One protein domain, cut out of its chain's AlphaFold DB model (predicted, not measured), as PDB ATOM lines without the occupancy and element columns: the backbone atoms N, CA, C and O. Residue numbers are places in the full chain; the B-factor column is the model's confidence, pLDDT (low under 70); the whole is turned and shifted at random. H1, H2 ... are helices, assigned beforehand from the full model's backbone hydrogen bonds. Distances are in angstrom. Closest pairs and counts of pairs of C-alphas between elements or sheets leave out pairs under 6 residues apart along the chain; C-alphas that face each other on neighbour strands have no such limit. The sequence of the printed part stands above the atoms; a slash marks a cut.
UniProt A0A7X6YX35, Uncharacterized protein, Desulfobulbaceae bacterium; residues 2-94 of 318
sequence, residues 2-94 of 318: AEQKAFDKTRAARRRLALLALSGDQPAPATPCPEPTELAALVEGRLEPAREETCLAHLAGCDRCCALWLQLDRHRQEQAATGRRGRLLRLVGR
ATOM      1  N   ALA A   2      -5.776  49.507 -22.892       58.53
ATOM      2  CA  ALA A   2      -5.807  48.926 -24.247       58.53
ATOM      3  C   ALA A   2      -4.661  49.415 -25.162       58.53
ATOM      4  O   ALA A   2      -4.090  48.621 -25.905       58.53
ATOM      5  N   GLU A   3      -4.282  50.691 -25.065       58.03
ATOM      6  CA  GLU A   3      -3.180  51.271 -25.852       58.03
ATOM      7  C   GLU A   3      -1.809  50.722 -25.443       58.03
ATOM      8  O   GLU A   3      -0.971  50.441 -26.294       58.03
ATOM      9  N   GLN A   4      -1.620  50.455 -24.151       67.00
ATOM     10  CA  GLN A   4      -0.390  49.869 -23.613       67.00
ATOM     11  C   GLN A   4      -0.167  48.452 -24.161       67.00
ATOM     12  O   GLN A   4       0.899  48.152 -24.687       67.00
ATOM     13  N   LYS A   5      -1.229  47.630 -24.219       73.81
ATOM     14  CA  LYS A   5      -1.184  46.305 -24.867       73.81
ATOM     15  C   LYS A   5      -0.844  46.377 -26.361       73.81
ATOM     16  O   LYS A   5      -0.190  45.475 -26.883       73.81
ATOM     17  N   ALA A   6      -1.294  47.417 -27.068       67.31
ATOM     18  CA  ALA A   6      -0.977  47.602 -28.486       67.31
ATOM     19  C   ALA A   6       0.487  48.026 -28.693       67.31
ATOM     20  O   ALA A   6       1.162  47.510 -29.592       67.31
ATOM     21  N   PHE A   7       0.992  48.911 -27.833       69.44
ATOM     22  CA  PHE A   7       2.387  49.339 -27.836       69.44
ATOM     23  C   PHE A   7       3.340  48.174 -27.534       69.44
ATOM     24  O   PHE A   7       4.266  47.923 -28.310       69.44
ATOM     25  N   ASP A   8       3.055  47.389 -26.492       76.00
ATOM     26  CA  ASP A   8       3.871  46.234 -26.096       76.00
ATOM     27  C   ASP A   8       3.922  45.164 -27.191       76.00
ATOM     28  O   ASP A   8       4.989  44.629 -27.501       76.00
ATOM     29  N   LYS A   9       2.791  44.914 -27.865       72.31
ATOM     30  CA  LYS A   9       2.729  43.982 -29.000       72.31
ATOM     31  C   LYS A   9       3.592  44.448 -30.177       72.31
ATOM     32  O   LYS A   9       4.276  43.638 -30.800       72.31
ATOM     33  N   THR A  10       3.591  45.750 -30.460       73.19
ATOM     34  CA  THR A  10       4.399  46.342 -31.539       73.19
ATOM     35  C   THR A  10       5.891  46.292 -31.203       73.19
ATOM     36  O   THR A  10       6.718  45.970 -32.058       73.19
ATOM     37  N   ARG A  11       6.245  46.548 -29.939       75.12
ATOM     38  CA  ARG A  11       7.621  46.460 -29.438       75.12
ATOM     39  C   ARG A  11       8.153  45.025 -29.479       75.12
ATOM     40  O   ARG A  11       9.283  44.821 -29.916       75.12
ATOM     41  N   ALA A  12       7.343  44.042 -29.089       70.88
ATOM     42  CA  ALA A  12       7.705  42.625 -29.148       70.88
ATOM     43  C   ALA A  12       7.958  42.152 -30.591       70.88
ATOM     44  O   ALA A  12       8.959  41.486 -30.850       70.88
ATOM     45  N   ALA A  13       7.109  42.560 -31.541       73.56
ATOM     46  CA  ALA A  13       7.290  42.240 -32.958       73.56
ATOM     47  C   ALA A  13       8.594  42.833 -33.527       73.56
ATOM     48  O   ALA A  13       9.364  42.128 -34.177       73.56
ATOM     49  N   ARG A  14       8.893  44.105 -33.219       70.12
ATOM     50  CA  ARG A  14      10.149  44.757 -33.638       70.12
ATOM     51  C   ARG A  14      11.385  44.107 -33.023       70.12
ATOM     52  O   ARG A  14      12.391  43.961 -33.706       70.12
ATOM     53  N   ARG A  15      11.305  43.690 -31.757       73.94
ATOM     54  CA  ARG A  15      12.402  42.985 -31.082       73.94
ATOM     55  C   ARG A  15      12.691  41.636 -31.741       73.94
ATOM     56  O   ARG A  15      13.856  41.314 -31.929       73.94
ATOM     57  N   ARG A  16      11.658  40.885 -32.141       73.38
ATOM     58  CA  ARG A  16      11.820  39.616 -32.873       73.38
ATOM     59  C   ARG A  16      12.474  39.818 -34.242       73.38
ATOM     60  O   ARG A  16      13.418  39.108 -34.559       73.38
ATOM     61  N   LEU A  17      12.045  40.826 -35.005       76.69
ATOM     62  CA  LEU A  17      12.674  41.162 -36.292       76.69
ATOM     63  C   LEU A  17      14.137  41.594 -36.137       76.69
ATOM     64  O   LEU A  17      14.979  41.181 -36.924       76.69
ATOM     65  N   ALA A  18      14.452  42.383 -35.107       70.94
ATOM     66  CA  ALA A  18      15.827  42.789 -34.827       70.94
ATOM     67  C   ALA A  18      16.722  41.599 -34.435       70.94
ATOM     68  O   ALA A  18      17.868  41.540 -34.862       70.94
ATOM     69  N   LEU A  19      16.202  40.637 -33.664       71.88
ATOM     70  CA  LEU A  19      16.945  39.426 -33.298       71.88
ATOM     71  C   LEU A  19      17.215  38.518 -34.507       71.88
ATOM     72  O   LEU A  19      18.307  37.968 -34.606       71.88
ATOM     73  N   LEU A  20      16.268  38.415 -35.442       66.06
ATOM     74  CA  LEU A  20      16.470  37.690 -36.703       66.06
ATOM     75  C   LEU A  20      17.507  38.385 -37.598       66.06
ATOM     76  O   LEU A  20      18.376  37.729 -38.154       66.06
ATOM     77  N   ALA A  21      17.474  39.718 -37.684       73.94
ATOM     78  CA  ALA A  21      18.452  40.475 -38.469       73.94
ATOM     79  C   ALA A  21      19.888  40.359 -37.919       73.94
ATOM     80  O   ALA A  21      20.841  40.387 -38.686       73.94
ATOM     81  N   LEU A  22      20.046  40.217 -36.599       68.50
ATOM     82  CA  LEU A  22      21.352  40.087 -35.942       68.50
ATOM     83  C   LEU A  22      21.981  38.695 -36.069       68.50
ATOM     84  O   LEU A  22      23.121  38.512 -35.654       68.50
ATOM     85  N   SER A  23      21.246  37.706 -36.572       64.19
ATOM     86  CA  SER A  23      21.671  36.306 -36.533       64.19
ATOM     87  C   SER A  23      21.964  35.696 -37.910       64.19
ATOM     88  O   SER A  23      22.363  34.538 -37.977       64.19
ATOM     89  N   GLY A  24      21.910  36.509 -38.973       63.12
ATOM     90  CA  GLY A  24      22.260  36.115 -40.345       63.12
ATOM     91  C   GLY A  24      23.739  35.772 -40.582       63.12
ATOM     92  O   GLY A  24      24.051  35.167 -41.600       63.12
ATOM     93  N   ASP A  25      24.639  36.088 -39.645       65.94
ATOM     94  CA  ASP A  25      26.063  35.717 -39.737       65.94
ATOM     95  C   ASP A  25      26.375  34.340 -39.113       65.94
ATOM     96  O   ASP A  25      27.538  33.930 -39.064       65.94
ATOM     97  N   GLN A  26      25.371  33.607 -38.609       63.91
ATOM     98  CA  GLN A  26      25.609  32.259 -38.091       63.91
ATOM     99  C   GLN A  26      25.654  31.211 -39.212       63.91
ATOM    100  O   GLN A  26      24.812  31.224 -40.111       63.91
ATOM    101  N   PRO A  27      26.607  30.262 -39.151       67.38
ATOM    102  CA  PRO A  27      26.654  29.146 -40.084       67.38
ATOM    103  C   PRO A  27      25.356  28.335 -40.022       67.38
ATOM    104  O   PRO A  27      24.758  28.179 -38.956       67.38
ATOM    105  N   ALA A  28      24.942  27.819 -41.182       64.50
ATOM    106  CA  ALA A  28      23.680  27.110 -41.357       64.50
ATOM    107  C   ALA A  28      23.474  26.035 -40.266       64.50
ATOM    108  O   ALA A  28      24.378  25.227 -40.018       64.50
ATOM    109  N   PRO A  29      22.304  26.004 -39.604       68.12
ATOM    110  CA  PRO A  29      22.046  25.087 -38.508       68.12
ATOM    111  C   PRO A  29      22.047  23.643 -39.016       68.12
ATOM    112  O   PRO A  29      21.411  23.321 -40.017       68.12
ATOM    113  N   ALA A  30      22.719  22.748 -38.288       78.75
ATOM    114  CA  ALA A  30      22.769  21.316 -38.598       78.75
ATOM    115  C   ALA A  30      21.440  20.576 -38.324       78.75
ATOM    116  O   ALA A  30      21.353  19.362 -38.508       78.75
ATOM    117  N   THR A  31      20.410  21.279 -37.843       86.44
ATOM    118  CA  THR A  31      19.100  20.694 -37.557       86.44
ATOM    119  C   THR A  31      18.250  20.601 -38.827       86.44
ATOM    120  O   THR A  31      18.307  21.496 -39.676       86.44
ATOM    121  N   PRO A  32      17.438  19.537 -38.976       93.12
ATOM    122  CA  PRO A  32      16.480  19.453 -40.072       93.12
ATOM    123  C   PRO A  32      15.534  20.659 -40.044       93.12
ATOM    124  O   PRO A  32      15.237  21.206 -38.980       93.12
ATOM    125  N   CYS A  33      15.073  21.081 -41.224       95.19
ATOM    126  CA  CYS A  33      14.127  22.188 -41.337       95.19
ATOM    127  C   CYS A  33      12.854  21.889 -40.525       95.19
ATOM    128  O   CYS A  33      12.339  20.774 -40.630       95.19
ATOM    129  N   PRO A  34      12.333  22.859 -39.751       95.69
ATOM    130  CA  PRO A  34      11.094  22.685 -39.009       95.69
ATOM    131  C   PRO A  34       9.936  22.420 -39.969       95.69
ATOM    132  O   PRO A  34       9.875  22.976 -41.073       95.69
ATOM    133  N   GLU A  35       8.995  21.594 -39.522       96.44
ATOM    134  CA  GLU A  35       7.803  21.284 -40.301       96.44
ATOM    135  C   GLU A  35       6.973  22.563 -40.545       96.44
ATOM    136  O   GLU A  35       6.883  23.434 -39.668       96.44
ATOM    137  N   PRO A  36       6.297  22.702 -41.702       93.81
ATOM    138  CA  PRO A  36       5.472  23.877 -42.000       93.81
ATOM    139  C   PRO A  36       4.380  24.134 -40.950       93.81
ATOM    140  O   PRO A  36       3.994  25.278 -40.707       93.81
ATOM    141  N   THR A  37       3.892  23.071 -40.308       95.94
ATOM    142  CA  THR A  37       2.908  23.125 -39.220       95.94
ATOM    143  C   THR A  37       3.479  23.753 -37.948       95.94
ATOM    144  O   THR A  37       2.778  24.522 -37.287       95.94
ATOM    145  N   GLU A  38       4.749  23.501 -37.626       96.69
ATOM    146  CA  GLU A  38       5.437  24.120 -36.487       96.69
ATOM    147  C   GLU A  38       5.694  25.607 -36.742       96.69
ATOM    148  O   GLU A  38       5.458  26.432 -35.857       96.69
ATOM    149  N   LEU A  39       6.065  25.975 -37.973       96.31
ATOM    150  CA  LEU A  39       6.187  27.380 -38.382       96.31
ATOM    151  C   LEU A  39       4.843  28.120 -38.323       96.31
ATOM    152  O   LEU A  39       4.792  29.263 -37.866       96.31
ATOM    153  N   ALA A  40       3.743  27.477 -38.723       95.00
ATOM    154  CA  ALA A  40       2.407  28.050 -38.576       95.00
ATOM    155  C   ALA A  40       2.028  28.238 -37.094       95.00
ATOM    156  O   ALA A  40       1.588  29.323 -36.704       95.00
ATOM    157  N   ALA A  41       2.273  27.231 -36.248       96.44
ATOM    158  CA  ALA A  41       2.035  27.318 -34.807       96.44
ATOM    159  C   ALA A  41       2.890  28.414 -34.139       96.44
ATOM    160  O   ALA A  41       2.397  29.127 -33.257       96.44
ATOM    161  N   LEU A  42       4.133  28.604 -34.596       96.25
ATOM    162  CA  LEU A  42       5.015  29.693 -34.169       96.25
ATOM    163  C   LEU A  42       4.425  31.061 -34.522       96.25
ATOM    164  O   LEU A  42       4.306  31.924 -33.648       96.25
ATOM    165  N   VAL A  43       4.020  31.262 -35.784       95.44
ATOM    166  CA  VAL A  43       3.387  32.512 -36.239       95.44
ATOM    167  C   VAL A  43       2.149  32.804 -35.409       95.44
ATOM    168  O   VAL A  43       1.923  33.953 -35.042       95.44
ATOM    169  N   GLU A  44       1.359  31.787 -35.076       93.81
ATOM    170  CA  GLU A  44       0.133  31.928 -34.297       93.81
ATOM    171  C   GLU A  44       0.362  32.218 -32.809       93.81
ATOM    172  O   GLU A  44      -0.519  32.824 -32.184       93.81
ATOM    173  N   GLY A  45       1.541  31.880 -32.281       93.44
ATOM    174  CA  GLY A  45       1.871  31.933 -30.855       93.44
ATOM    175  C   GLY A  45       1.301  30.750 -30.067       93.44
ATOM    176  O   GLY A  45       0.933  30.920 -28.909       93.44
ATOM    177  N   ARG A  46       1.151  29.588 -30.716       96.50
ATOM    178  CA  ARG A  46       0.654  28.332 -30.122       96.50
ATOM    179  C   ARG A  46       1.760  27.310 -29.850       96.50
ATOM    180  O   ARG A  46       1.463  26.207 -29.403       96.50
ATOM    181  N   LEU A  47       3.005  27.646 -30.171       96.00
ATOM    182  CA  LEU A  47       4.141  26.750 -30.009       96.00
ATOM    183  C   LEU A  47       4.639  26.772 -28.554       96.00
ATOM    184  O   LEU A  47       4.652  27.824 -27.920       96.00
ATOM    185  N   GLU A  48       5.042  25.613 -28.031       95.69
ATOM    186  CA  GLU A  48       5.686  25.501 -26.715       95.69
ATOM    187  C   GLU A  48       6.991  26.320 -26.678       95.69
ATOM    188  O   GLU A  48       7.734  26.300 -27.664       95.69
ATOM    189  N   PRO A  49       7.336  26.985 -25.559       91.38
ATOM    190  CA  PRO A  49       8.469  27.912 -25.492       91.38
ATOM    191  C   PRO A  49       9.814  27.257 -25.850       91.38
ATOM    192  O   PRO A  49      10.612  27.848 -26.570       91.38
ATOM    193  N   ALA A  50      10.035  26.000 -25.449       92.31
ATOM    194  CA  ALA A  50      11.248  25.256 -25.809       92.31
ATOM    195  C   ALA A  50      11.372  25.010 -27.330       92.31
ATOM    196  O   ALA A  50      12.464  25.050 -27.904       92.31
ATOM    197  N   ARG A  51      10.239  24.778 -28.008       95.06
ATOM    198  CA  ARG A  51      10.197  24.622 -29.470       95.06
ATOM    199  C   ARG A  51      10.253  25.970 -30.187       95.06
ATOM    200  O   ARG A  51      10.830  26.039 -31.268       95.06
ATOM    201  N   GLU A  52       9.700  27.026 -29.590       94.88
ATOM    202  CA  GLU A  52       9.805  28.403 -30.089       94.88
ATOM    203  C   GLU A  52      11.266  28.835 -30.199       94.88
ATOM    204  O   GLU A  52      11.676  29.265 -31.274       94.88
ATOM    205  N   GLU A  53      12.070  28.653 -29.151       91.62
ATOM    206  CA  GLU A  53      13.497  29.003 -29.179       91.62
ATOM    207  C   GLU A  53      14.259  28.229 -30.262       91.62
ATOM    208  O   GLU A  53      15.017  28.821 -31.030       91.62
ATOM    209  N   THR A  54      13.989  26.925 -30.388       93.00
ATOM    210  CA  THR A  54      14.609  26.069 -31.412       93.00
ATOM    211  C   THR A  54      14.236  26.520 -32.829       93.00
ATOM    212  O   THR A  54      15.101  26.627 -33.699       93.00
ATOM    213  N   CYS A  55      12.959  26.838 -33.069       94.75
ATOM    214  CA  CYS A  55      12.506  27.336 -34.366       94.75
ATOM    215  C   CYS A  55      13.092  28.716 -34.680       94.75
ATOM    216  O   CYS A  55      13.515  28.947 -35.809       94.75
ATOM    217  N   LEU A  56      13.149  29.625 -33.703       92.44
ATOM    218  CA  LEU A  56      13.733  30.957 -33.886       92.44
ATOM    219  C   LEU A  56      15.236  30.881 -34.184       92.44
ATOM    220  O   LEU A  56      15.709  31.596 -35.064       92.44
ATOM    221  N   ALA A  57      15.963  29.986 -33.512       90.50
ATOM    222  CA  ALA A  57      17.371  29.724 -33.803       90.50
ATOM    223  C   ALA A  57      17.569  29.136 -35.211       90.50
ATOM    224  O   ALA A  57      18.508  29.512 -35.905       90.50
ATOM    225  N   HIS A  58      16.671  28.262 -35.676       93.12
ATOM    226  CA  HIS A  58      16.732  27.755 -37.049       93.12
ATOM    227  C   HIS A  58      16.411  28.846 -38.085       93.12
ATOM    228  O   HIS A  58      17.093  28.951 -39.102       93.12
ATOM    229  N   LEU A  59      15.396  29.681 -37.831       92.44
ATOM    230  CA  LEU A  59      14.998  30.783 -38.718       92.44
ATOM    231  C   LEU A  59      16.113  31.809 -38.930       92.44
ATOM    232  O   LEU A  59      16.185  32.404 -40.001       92.44
ATOM    233  N   ALA A  60      16.972  31.994 -37.932       87.44
ATOM    234  CA  ALA A  60      18.141  32.856 -38.017       87.44
ATOM    235  C   ALA A  60      19.180  32.398 -39.055       87.44
ATOM    236  O   ALA A  60      19.799  33.239 -39.696       87.44
ATOM    237  N   GLY A  61      19.363  31.085 -39.222       86.00
ATOM    238  CA  GLY A  61      20.384  30.523 -40.114       86.00
ATOM    239  C   GLY A  61      19.834  29.830 -41.365       86.00
ATOM    240  O   GLY A  61      20.594  29.202 -42.098       86.00
ATOM    241  N   CYS A  62      18.520  29.891 -41.608       91.19
ATOM    242  CA  CYS A  62      17.869  29.266 -42.759       91.19
ATOM    243  C   CYS A  62      16.934  30.250 -43.477       91.19
ATOM    244  O   CYS A  62      15.755  30.395 -43.126       91.19
ATOM    245  N   ASP A  63      17.439  30.869 -44.548       87.44
ATOM    246  CA  ASP A  63      16.711  31.859 -45.358       87.44
ATOM    247  C   ASP A  63      15.378  31.332 -45.894       87.44
ATOM    248  O   ASP A  63      14.377  32.049 -45.936       87.44
ATOM    249  N   ARG A  64      15.332  30.049 -46.271       91.50
ATOM    250  CA  ARG A  64      14.116  29.415 -46.797       91.50
ATOM    251  C   ARG A  64      13.002  29.381 -45.751       91.50
ATOM    252  O   ARG A  64      11.862  29.735 -46.058       91.50
ATOM    253  N   CYS A  65      13.318  28.965 -44.526       94.38
ATOM    254  CA  CYS A  65      12.350  28.936 -43.433       94.38
ATOM    255  C   CYS A  65      11.964  30.359 -43.007       94.38
ATOM    256  O   CYS A  65      10.788  30.604 -42.734       94.38
ATOM    257  N   CYS A  66      12.912  31.304 -43.028       92.94
ATOM    258  CA  CYS A  66      12.651  32.721 -42.768       92.94
ATOM    259  C   CYS A  66      11.651  33.317 -43.773       92.94
ATOM    260  O   CYS A  66      10.645  33.917 -43.379       92.94
ATOM    261  N   ALA A  67      11.854  33.075 -45.070       86.75
ATOM    262  CA  ALA A  67      10.946  33.522 -46.122       86.75
ATOM    263  C   ALA A  67       9.534  32.926 -45.964       86.75
ATOM    264  O   ALA A  67       8.543  33.656 -46.064       86.75
ATOM    265  N   LEU A  68       9.433  31.626 -45.664       94.25
ATOM    266  CA  LEU A  68       8.150  30.956 -45.431       94.25
ATOM    267  C   LEU A  68       7.425  31.524 -44.201       94.25
ATOM    268  O   LEU A  68       6.222  31.787 -44.248       94.25
ATOM    269  N   TRP A  69       8.155  31.771 -43.114       95.38
ATOM    270  CA  TRP A  69       7.613  32.386 -41.906       95.38
ATOM    271  C   TRP A  69       7.062  33.798 -42.175       95.38
ATOM    272  O   TRP A  69       5.938  34.104 -41.771       95.38
ATOM    273  N   LEU A  70       7.789  34.633 -42.931       90.81
ATOM    274  CA  LEU A  70       7.330  35.972 -43.331       90.81
ATOM    275  C   LEU A  70       6.064  35.929 -44.202       90.81
ATOM    276  O   LEU A  70       5.193  36.796 -44.073       90.81
ATOM    277  N   GLN A  71       5.944  34.935 -45.087       91.44
ATOM    278  CA  GLN A  71       4.733  34.727 -45.889       91.44
ATOM    279  C   GLN A  71       3.529  34.357 -45.012       91.44
ATOM    280  O   GLN A  71       2.453  34.943 -45.168       91.44
ATOM    281  N   LEU A  72       3.709  33.436 -44.063       93.19
ATOM    282  CA  LEU A  72       2.659  33.034 -43.122       93.19
ATOM    283  C   LEU A  72       2.218  34.198 -42.222       93.19
ATOM    284  O   LEU A  72       1.015  34.406 -42.032       93.19
ATOM    285  N   ASP A  73       3.159  34.999 -41.713       91.81
ATOM    286  CA  ASP A  73       2.830  36.173 -40.895       91.81
ATOM    287  C   ASP A  73       2.045  37.221 -41.700       91.81
ATOM    288  O   ASP A  73       1.024  37.728 -41.227       91.81
ATOM    289  N   ARG A  74       2.432  37.479 -42.957       88.00
ATOM    290  CA  ARG A  74       1.685  38.377 -43.853       88.00
ATOM    291  C   ARG A  74       0.249  37.903 -44.067       88.00
ATOM    292  O   ARG A  74      -0.680  38.689 -43.869       88.00
ATOM    293  N   HIS A  75       0.052  36.624 -44.388       90.94
ATOM    294  CA  HIS A  75      -1.288  36.053 -44.539       90.94
ATOM    295  C   HIS A  75      -2.122  36.197 -43.262       90.94
ATOM    296  O   HIS A  75      -3.300  36.564 -43.321       90.94
ATOM    297  N   ARG A  76      -1.515  35.987 -42.088       90.75
ATOM    298  CA  ARG A  76      -2.194  36.196 -40.804       90.75
ATOM    299  C   ARG A  76      -2.593  37.658 -40.602       90.75
ATOM    300  O   ARG A  76      -3.701  37.932 -40.129       90.75
ATOM    301  N   GLN A  77      -1.719  38.604 -40.940       85.81
ATOM    302  CA  GLN A  77      -2.016  40.034 -40.836       85.81
ATOM    303  C   GLN A  77      -3.166  40.444 -41.767       85.81
ATOM    304  O   GLN A  77      -4.071  41.167 -41.340       85.81
ATOM    305  N   GLU A  78      -3.187  39.935 -42.999       85.62
ATOM    306  CA  GLU A  78      -4.263  40.170 -43.969       85.62
ATOM    307  C   GLU A  78      -5.605  39.600 -43.484       85.62
ATOM    308  O   GLU A  78      -6.634  40.287 -43.524       85.62
ATOM    309  N   GLN A  79      -5.607  38.384 -42.933       86.56
ATOM    310  CA  GLN A  79      -6.796  37.782 -42.320       86.56
ATOM    311  C   GLN A  79      -7.280  38.574 -41.094       86.56
ATOM    312  O   GLN A  79      -8.479  38.809 -40.915       86.56
ATOM    313  N   ALA A  80      -6.359  39.058 -40.258       82.00
ATOM    314  CA  ALA A  80      -6.707  39.891 -39.110       82.00
ATOM    315  C   ALA A  80      -7.288  41.253 -39.537       82.00
ATOM    316  O   ALA A  80      -8.222  41.757 -38.903       82.00
ATOM    317  N   ALA A  81      -6.764  41.849 -40.611       77.00
ATOM    318  CA  ALA A  81      -7.242  43.118 -41.155       77.00
ATOM    319  C   ALA A  81      -8.632  42.983 -41.798       77.00
ATOM    320  O   ALA A  81      -9.525  43.796 -41.528       77.00
ATOM    321  N   THR A  82      -8.848  41.934 -42.595       78.25
ATOM    322  CA  THR A  82     -10.148  41.644 -43.224       78.25
ATOM    323  C   THR A  82     -11.213  41.294 -42.182       78.25
ATOM    324  O   THR A  82     -12.317  41.846 -42.227       78.25
ATOM    325  N   GLY A  83     -10.870  40.497 -41.165       76.12
ATOM    326  CA  GLY A  83     -11.768  40.177 -40.051       76.12
ATOM    327  C   GLY A  83     -12.195  41.406 -39.234       76.12
ATOM    328  O   GLY A  83     -13.364  41.528 -38.852       76.12
ATOM    329  N   ARG A  84     -11.285  42.366 -39.004       67.62
ATOM    330  CA  ARG A  84     -11.619  43.637 -38.328       67.62
ATOM    331  C   ARG A  84     -12.543  44.514 -39.163       67.62
ATOM    332  O   ARG A  84     -13.504  45.049 -38.611       67.62
ATOM    333  N   ARG A  85     -12.297  44.633 -40.473       65.75
ATOM    334  CA  ARG A  85     -13.179  45.384 -41.383       65.75
ATOM    335  C   ARG A  85     -14.582  44.775 -41.407       65.75
ATOM    336  O   ARG A  85     -15.550  45.498 -41.195       65.75
ATOM    337  N   GLY A  86     -14.695  43.451 -41.526       68.06
ATOM    338  CA  GLY A  86     -15.985  42.753 -41.475       68.06
ATOM    339  C   GLY A  86     -16.740  42.940 -40.150       68.06
ATOM    340  O   GLY A  86     -17.958  43.132 -40.155       68.06
ATOM    341  N   ARG A  87     -16.039  42.953 -39.004       65.94
ATOM    342  CA  ARG A  87     -16.654  43.247 -37.694       65.94
ATOM    343  C   ARG A  87     -17.124  44.692 -37.571       65.94
ATOM    344  O   ARG A  87     -18.233  44.912 -37.090       65.94
ATOM    345  N   LEU A  88     -16.309  45.656 -37.994       64.00
ATOM    346  CA  LEU A  88     -16.652  47.079 -37.924       64.00
ATOM    347  C   LEU A  88     -17.845  47.408 -38.828       64.00
ATOM    348  O   LEU A  88     -18.780  48.058 -38.372       64.00
ATOM    349  N   LEU A  89     -17.887  46.872 -40.052       65.69
ATOM    350  CA  LEU A  89     -19.044  47.026 -40.942       65.69
ATOM    351  C   LEU A  89     -20.331  46.422 -40.348       65.69
ATOM    352  O   LEU A  89     -21.392  47.037 -40.443       65.69
ATOM    353  N   ARG A  90     -20.253  45.275 -39.658       65.62
ATOM    354  CA  ARG A  90     -21.415  44.707 -38.941       65.62
ATOM    355  C   ARG A  90     -21.876  45.550 -37.747       65.62
ATOM    356  O   ARG A  90     -23.054  45.504 -37.406       65.62
ATOM    357  N   LEU A  91     -20.972  46.292 -37.105       59.53
ATOM    358  CA  LEU A  91     -21.297  47.185 -35.987       59.53
ATOM    359  C   LEU A  91     -21.933  48.495 -36.468       59.53
ATOM    360  O   LEU A  91     -22.921  48.931 -35.884       59.53
ATOM    361  N   VAL A  92     -21.429  49.076 -37.558       58.91
ATOM    362  CA  VAL A  92     -21.973  50.320 -38.136       58.91
ATOM    363  C   VAL A  92     -23.333  50.087 -38.811       58.91
ATOM    364  O   VAL A  92     -24.178  50.975 -38.811       58.91
ATOM    365  N   GLY A  93     -23.608  48.869 -39.292       61.66
ATOM    366  CA  GLY A  93     -24.918  48.491 -39.838       61.66
ATOM    367  C   GLY A  93     -26.040  48.292 -38.804       61.66
ATOM    368  O   GLY A  93     -27.171  48.010 -39.196       61.66
ATOM    369  N   ARG A  94     -25.772  48.404 -37.491       58.16
ATOM    370  CA  ARG A  94     -26.802  48.270 -36.442       58.16
ATOM    371  C   ARG A  94     -27.134  49.637 -35.821       58.16
ATOM    372  O   ARG A  94     -26.402  50.092 -34.941       58.16
TER     373      ARG A  94
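What this domain is: This is residues 2 to 94 of the 318 residues of an uncharacterized protein of Desulfobulbaceae bacterium (UniProt A0A7X6YX35). Two helical arms, residues 2 to 15 of H1 and residues 77 to 94, mostly H4, stick out toward one end of a compact body holding H2, H3 and the rest of H1 and H4. The printed part has 93 residues, four named helices in order H1 to H4 and no named strand: all helix. It is loose, radius of gyration of the C-alphas 16.1 A, spanning 56 by 27 by 21 A.

Where its parts are: H1, residues 2 to 21, begins at C-alpha 2 (-5.807, 48.926, -24.247) and is 29.4 A long. H2 is residues 36 to 44, H3 residues 49 to 61. H4, residues 63 to 92, 43.5 A, ends at C-alpha 92 (-21.973, 50.320, -38.136).

How they stand to each other: H1 touches H3 with residues 20 to 21 alone, closest C-alphas Leu 20 and Ala 60, 5.3 A. H2 touches H4 at a steep tilt of 47 degrees, closest C-alphas Val 43 and Asp 73, 5.9 A. H3 and H4 touch only at the corner. H1 and H4 are apart. Every O i to N i+4 pair is within hydrogen-bond range in H1, H2 and H4; in H3, 8 of 9.

The domain as a whole: The printed part has no cut. The H1 to H2 link is long. Low confidence includes residues 84 to 94.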